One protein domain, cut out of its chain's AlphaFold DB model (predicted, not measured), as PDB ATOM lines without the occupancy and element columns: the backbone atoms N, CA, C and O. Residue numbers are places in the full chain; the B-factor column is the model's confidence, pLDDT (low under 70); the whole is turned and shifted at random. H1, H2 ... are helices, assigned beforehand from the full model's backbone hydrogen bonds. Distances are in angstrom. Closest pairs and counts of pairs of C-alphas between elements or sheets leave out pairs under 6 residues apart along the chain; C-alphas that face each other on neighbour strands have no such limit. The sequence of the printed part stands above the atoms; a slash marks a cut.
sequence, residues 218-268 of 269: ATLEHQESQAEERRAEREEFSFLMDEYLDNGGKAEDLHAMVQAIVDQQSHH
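AT A GLANCE: This is residues 218 to 268 of the 269 residues of an uncharacterized protein of Chromobacterium amazonense (UniProt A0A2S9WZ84). Two helices meet near their ends as an open V: a long arm, H1, and a shorter arm, H2, with the turn of residues 247 to 250 at the corner. The arms spread from there, and residues 218 to 240 of H1 and 255 to 268, of which 255 to 266 belong to H2, stand free. The 51 printed residues hold H1, then H2, and no named strand, and the class is all helix. The whole is extended, with a radius of gyration of the C-alphas of 15.3 A, and flat, spanning 44 by 33 by 9 A.

HOW THE PARTS SIT: H1, residues 218 to 246, and H2, residues 251 to 266, are close but not clearly touching. Their closest C-alphas, of Leu 245 and Ala 251, are 7.2 A apart. They run opposite ways at a steep tilt of 45 degrees. In H1 and H2 every O i to N i+4 pair is within hydrogen-bond range.

IN THESE COORDINATES: H1 begins at C-alpha 218 (484.277, 608.992, 432.153) and measures 42.1 A from first to last C-alpha. H2 measures 22.6 A and ends at C-alpha 266 (477.005, 638.925, 443.248).

THE WHOLE: The C-alphas farthest apart, of Ala 218 and Gly 248, are 45.3 A apart. The printed part has no cut, and the link from H1 to H2 is tight. Residues 267 to 268 have pLDDT under 70.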
ATOM      1  N   ALA A 218     485.454 608.597 431.379       81.75
ATOM      2  CA  ALA A 218     484.277 608.992 432.153       81.75
ATOM      3  C   ALA A 218     484.191 610.518 432.294       81.75
ATOM      4  O   ALA A 218     483.110 611.104 432.221       81.75
ATOM      5  N   THR A 219     485.343 611.176 432.445       83.62
ATOM      6  CA  THR A 219     485.414 612.639 432.447       83.62
ATOM      7  C   THR A 219     485.033 613.220 431.080       83.62
ATOM      8  O   THR A 219     484.312 614.216 431.037       83.62
ATOM      9  N   LEU A 220     485.466 612.611 429.971       84.62
ATOM     10  CA  LEU A 220     485.082 613.050 428.622       84.62
ATOM     11  C   LEU A 220     483.579 612.885 428.358       84.62
ATOM     12  O   LEU A 220     482.931 613.853 427.966       84.62
ATOM     13  N   GLU A 221     483.012 611.710 428.632       84.62
ATOM     14  CA  GLU A 221     481.577 611.443 428.450       84.62
ATOM     15  C   GLU A 221     480.719 612.408 429.282       84.62
ATOM     16  O   GLU A 221     479.724 612.956 428.801       84.62
ATOM     17  N   HIS A 222     481.136 612.688 430.522       84.06
ATOM     18  CA  HIS A 222     480.455 613.661 431.371       84.06
ATOM     19  C   HIS A 222     480.507 615.081 430.787       84.06
ATOM     20  O   HIS A 222     479.513 615.807 430.827       84.06
ATOM     21  N   GLN A 223     481.647 615.484 430.220       82.88
ATOM     22  CA  GLN A 223     481.794 616.790 429.573       82.88
ATOM     23  C   GLN A 223     480.941 616.916 428.307       82.88
ATOM     24  O   GLN A 223     480.365 617.983 428.083       82.88
ATOM     25  N   GLU A 224     480.844 615.858 427.498       86.56
ATOM     26  CA  GLU A 224     479.996 615.826 426.302       86.56
ATOM     27  C   GLU A 224     478.515 615.940 426.670       86.56
ATOM     28  O   GLU A 224     477.830 616.825 426.158       86.56
ATOM     29  N   SER A 225     478.049 615.154 427.644       86.31
ATOM     30  CA  SER A 225     476.673 615.239 428.153       86.31
ATOM     31  C   SER A 225     476.341 616.639 428.688       86.31
ATOM     32  O   SER A 225     475.327 617.225 428.309       86.31
ATOM     33  N   GLN A 226     477.234 617.242 429.479       87.69
ATOM     34  CA  GLN A 226     477.089 618.621 429.967       87.69
ATOM     35  C   GLN A 226     477.085 619.664 428.836       87.69
ATOM     36  O   GLN A 226     476.520 620.753 428.970       87.69
ATOM     37  N   ALA A 227     477.794 619.413 427.736       88.56
ATOM     38  CA  ALA A 227     477.794 620.302 426.580       88.56
ATOM     39  C   ALA A 227     476.485 620.189 425.786       88.56
ATOM     40  O   ALA A 227     475.963 621.218 425.353       88.56
ATOM     41  N   GLU A 228     475.944 618.979 425.637       89.69
ATOM     42  CA  GLU A 228     474.638 618.739 425.018       89.69
ATOM     43  C   GLU A 228     473.498 619.352 425.832       89.69
ATOM     44  O   GLU A 228     472.681 620.072 425.260       89.69
ATOM     45  N   GLU A 229     473.483 619.171 427.157       90.00
ATOM     46  CA  GLU A 229     472.494 619.805 428.042       90.00
ATOM     47  C   GLU A 229     472.533 621.331 427.910       90.00
ATOM     48  O   GLU A 229     471.520 621.957 427.609       90.00
ATOM     49  N   ARG A 230     473.723 621.943 428.000       88.00
ATOM     50  CA  ARG A 230     473.875 623.397 427.810       88.00
ATOM     51  C   ARG A 230     473.460 623.866 426.419       88.00
ATOM     52  O   ARG A 230     473.054 625.016 426.253       88.00
ATOM     53  N   ARG A 231     473.614 623.026 425.395       89.75
ATOM     54  CA  ARG A 231     473.150 623.339 424.042       89.75
ATOM     55  C   ARG A 231     471.625 623.298 423.972       89.75
ATOM     56  O   ARG A 231     471.048 624.241 423.441       89.75
ATOM     57  N   ALA A 232     470.999 622.276 424.546       90.44
ATOM     58  CA  ALA A 232     469.547 622.157 424.622       90.44
ATOM     59  C   ALA A 232     468.926 623.323 425.409       90.44
ATOM     60  O   ALA A 232     467.996 623.953 424.918       90.44
ATOM     61  N   GLU A 233     469.501 623.693 426.558       89.88
ATOM     62  CA  GLU A 233     469.072 624.858 427.346       89.88
ATOM     63  C   GLU A 233     469.156 626.162 426.542       89.88
ATOM     64  O   GLU A 233     468.265 627.007 426.610       89.88
ATOM     65  N   ARG A 234     470.224 626.346 425.752       88.31
ATOM     66  CA  ARG A 234     470.366 627.521 424.876       88.31
ATOM     67  C   ARG A 234     469.325 627.544 423.764       88.31
ATOM     68  O   ARG A 234     468.836 628.619 423.432       88.31
ATOM     69  N   GLU A 235     469.015 626.392 423.179       92.75
ATOM     70  CA  GLU A 235     467.991 626.265 422.140       92.75
ATOM     71  C   GLU A 235     466.586 626.522 422.718       92.75
ATOM     72  O   GLU A 235     465.816 627.278 422.128       92.75
ATOM     73  N   GLU A 236     466.285 626.007 423.913       92.44
ATOM     74  CA  GLU A 236     465.035 626.283 424.635       92.44
ATOM     75  C   GLU A 236     464.910 627.764 425.015       92.44
ATOM     76  O   GLU A 236     463.879 628.392 424.768       92.44
ATOM     77  N   PHE A 237     465.976 628.358 425.556       88.75
ATOM     78  CA  PHE A 237     465.999 629.785 425.866       88.75
ATOM     79  C   PHE A 237     465.820 630.644 424.608       88.75
ATOM     80  O   PHE A 237     465.113 631.650 424.650       88.75
ATOM     81  N   SER A 238     466.420 630.245 423.482       90.00
ATOM     82  CA  SER A 238     466.213 630.916 422.197       90.00
ATOM     83  C   SER A 238     464.746 630.863 421.774       90.00
ATOM     84  O   SER A 238     464.194 631.890 421.399       90.00
ATOM     85  N   PHE A 239     464.102 629.698 421.890       91.12
ATOM     86  CA  PHE A 239     462.683 629.540 421.566       91.12
ATOM     87  C   PHE A 239     461.787 630.432 422.440       91.12
ATOM     88  O   PHE A 239     460.921 631.137 421.927       91.12
ATOM     89  N   LEU A 240     462.032 630.458 423.754       89.81
ATOM     90  CA  LEU A 240     461.305 631.326 424.686       89.81
ATOM     91  C   LEU A 240     461.509 632.816 424.381       89.81
ATOM     92  O   LEU A 240     460.587 633.617 424.540       89.81
ATOM     93  N   MET A 241     462.715 633.201 423.956       87.00
ATOM     94  CA  MET A 241     463.014 634.579 423.574       87.00
ATOM     95  C   MET A 241     462.252 634.985 422.309       87.00
ATOM     96  O   MET A 241     461.671 636.070 422.279       87.00
ATOM     97  N   ASP A 242     462.215 634.114 421.300       89.62
ATOM     98  CA  ASP A 242     461.455 634.349 420.071       89.62
ATOM     99  C   ASP A 242     459.955 634.509 420.379       89.62
ATOM    100  O   ASP A 242     459.337 635.484 419.953       89.62
ATOM    101  N   GLU A 243     459.387 633.643 421.227       91.31
ATOM    102  CA  GLU A 243     457.990 633.748 421.675       91.31
ATOM    103  C   GLU A 243     457.712 635.057 422.440       91.31
ATOM    104  O   GLU A 243     456.672 635.697 422.254       91.31
ATOM    105  N   TYR A 244     458.630 635.489 423.308       87.69
ATOM    106  CA  TYR A 244     458.486 636.747 424.043       87.69
ATOM    107  C   TYR A 244     458.479 637.965 423.109       87.69
ATOM    108  O   TYR A 244     457.662 638.877 423.286       87.69
ATOM    109  N   LEU A 245     459.362 637.982 422.108       88.31
ATOM    110  CA  LEU A 245     459.428 639.049 421.109       88.31
ATOM    111  C   LEU A 245     458.175 639.070 420.221       88.31
ATOM    112  O   LEU A 245     457.609 640.144 420.002       88.31
ATOM    113  N   ASP A 246     457.697 637.904 419.782       91.00
ATOM    114  CA  ASP A 246     456.476 637.768 418.974       91.00
ATOM    115  C   ASP A 246     455.226 638.273 419.714       91.00
ATOM    116  O   ASP A 246     454.323 638.860 419.111       91.00
ATOM    117  N   ASN A 247     455.197 638.133 421.041       90.75
ATOM    118  CA  ASN A 247     454.142 638.672 421.902       90.75
ATOM    119  C   ASN A 247     454.287 640.180 422.209       90.75
ATOM    120  O   ASN A 247     453.520 640.731 423.004       90.75
ATOM    121  N   GLY A 248     455.238 640.875 421.574       87.38
ATOM    122  CA  GLY A 248     455.453 642.319 421.711       87.38
ATOM    123  C   GLY A 248     456.387 642.724 422.854       87.38
ATOM    124  O   GLY A 248     456.462 643.911 423.192       87.38
ATOM    125  N   GLY A 249     457.093 641.763 423.454       86.38
ATOM    126  CA  GLY A 249     458.148 642.012 424.428       86.38
ATOM    127  C   GLY A 249     459.376 642.686 423.805       86.38
ATOM    128  O   GLY A 249     459.628 642.584 422.606       86.38
ATOM    129  N   LYS A 250     460.166 643.401 424.617       89.12
ATOM    130  CA  LYS A 250     461.429 644.026 424.181       89.12
ATOM    131  C   LYS A 250     462.623 643.358 424.849       89.12
ATOM    132  O   LYS A 250     462.650 643.224 426.070       89.12
ATOM    133  N   ALA A 251     463.631 642.998 424.055       82.44
ATOM    134  CA  ALA A 251     464.850 642.349 424.542       82.44
ATOM    135  C   ALA A 251     465.591 643.174 425.615       82.44
ATOM    136  O   ALA A 251     466.155 642.604 426.547       82.44
ATOM    137  N   GLU A 252     465.554 644.508 425.515       86.31
ATOM    138  CA  GLU A 252     466.206 645.412 426.475       86.31
ATOM    139  C   GLU A 252     465.622 645.297 427.894       86.31
ATOM    140  O   GLU A 252     466.374 645.337 428.868       86.31
ATOM    141  N   ASP A 253     464.308 645.077 428.017       85.50
ATOM    142  CA  ASP A 253     463.631 644.951 429.315       85.50
ATOM    143  C   ASP A 253     464.040 643.644 430.022       85.50
ATOM    144  O   ASP A 253     464.315 643.629 431.224       85.50
ATOM    145  N   LEU A 254     464.162 642.553 429.256       82.88
ATOM    146  CA  LEU A 254     464.635 641.253 429.747       82.88
ATOM    147  C   LEU A 254     466.109 641.310 430.162       82.88
ATOM    148  O   LEU A 254     466.470 640.814 431.229       82.88
ATOM    149  N   HIS A 255     466.948 641.969 429.361       83.94
ATOM    150  CA  HIS A 255     468.350 642.208 429.701       83.94
ATOM    151  C   HIS A 255     468.496 642.981 431.016       83.94
ATOM    152  O   HIS A 255     469.293 642.590 431.868       83.94
ATOM    153  N   ALA A 256     467.705 644.041 431.214       87.12
ATOM    154  CA  ALA A 256     467.723 644.819 432.451       87.12
ATOM    155  C   ALA A 256     467.288 643.983 433.671       87.12
ATOM    156  O   ALA A 256     467.893 644.093 434.738       87.12
ATOM    157  N   MET A 257     466.282 643.113 433.515       86.19
ATOM    158  CA  MET A 257     465.837 642.207 434.581       86.19
ATOM    159  C   MET A 257     466.891 641.153 434.939       86.19
ATOM    160  O   MET A 257     467.169 640.957 436.121       86.19
ATOM    161  N   VAL A 258     467.505 640.497 433.948       84.88
ATOM    162  CA  VAL A 258     468.564 639.501 434.191       84.88
ATOM    163  C   VAL A 258     469.785 640.160 434.836       84.88
ATOM    164  O   VAL A 258     470.320 639.621 435.803       84.88
ATOM    165  N   GLN A 259     470.177 641.355 434.380       86.25
ATOM    166  CA  GLN A 259     471.286 642.106 434.973       86.25
ATOM    167  C   GLN A 259     471.023 642.439 436.447       86.25
ATOM    168  O   GLN A 259     471.887 642.207 437.286       86.25
ATOM    169  N   ALA A 260     469.811 642.891 436.791       89.56
ATOM    170  CA  ALA A 260     469.447 643.182 438.178       89.56
ATOM    171  C   ALA A 260     469.516 641.941 439.092       89.56
ATOM    172  O   ALA A 260     469.903 642.051 440.256       89.56
ATOM    173  N   ILE A 261     469.169 640.759 438.570       87.81
ATOM    174  CA  ILE A 261     469.263 639.487 439.305       87.81
ATOM    175  C   ILE A 261     470.730 639.085 439.514       87.81
ATOM    176  O   ILE A 261     471.104 638.700 440.624       87.81
ATOM    177  N   VAL A 262     471.575 639.206 438.485       88.25
ATOM    178  CA  VAL A 262     473.018 638.913 438.580       88.25
ATOM    179  C   VAL A 262     473.710 639.856 439.573       88.25
ATOM    180  O   VAL A 262     474.506 639.415 440.409       88.25
ATOM    181  N   ASP A 263     473.363 641.141 439.545       87.62
ATOM    182  CA  ASP A 263     473.892 642.148 440.470       87.62
ATOM    183  C   ASP A 263     473.459 641.862 441.925       87.62
ATOM    184  O   ASP A 263     474.249 642.007 442.857       87.62
ATOM    185  N   GLN A 264     472.233 641.367 442.144       86.88
ATOM    186  CA  GLN A 264     471.782 640.932 443.473       86.88
ATOM    187  C   GLN A 264     472.506 639.677 443.976       86.88
ATOM    188  O   GLN A 264     472.826 639.589 445.162       86.88
ATOM    189  N   GLN A 265     472.768 638.704 443.102       79.12
ATOM    190  CA  GLN A 265     473.452 637.464 443.481       79.12
ATOM    191  C   GLN A 265     474.938 637.690 443.777       79.12
ATOM    192  O   GLN A 265     475.470 637.113 444.724       79.12
ATOM    193  N   SER A 266     475.596 638.574 443.028       73.88
ATOM    194  CA  SER A 266     477.005 638.925 443.248       73.88
ATOM    195  C   SER A 266     477.253 639.749 444.519       73.88
ATOM    196  O   SER A 266     478.374 639.767 445.017       73.88
ATOM    197  N   HIS A 267     476.228 640.392 445.088       66.44
ATOM    198  CA  HIS A 267     476.303 641.070 446.391       66.44
ATOM    199  C   HIS A 267     476.037 640.164 447.603       66.44
ATOM    200  O   HIS A 267     476.247 640.594 448.738       66.44
ATOM    201  N   HIS A 268     475.584 638.927 447.384       54.94
ATOM    202  CA  HIS A 268     475.317 637.948 448.443       54.94
ATOM    203  C   HIS A 268     476.365 636.824 448.554       54.94
ATOM    204  O   HIS A 268     476.251 636.004 449.467       54.94
TER     205      HIS A 268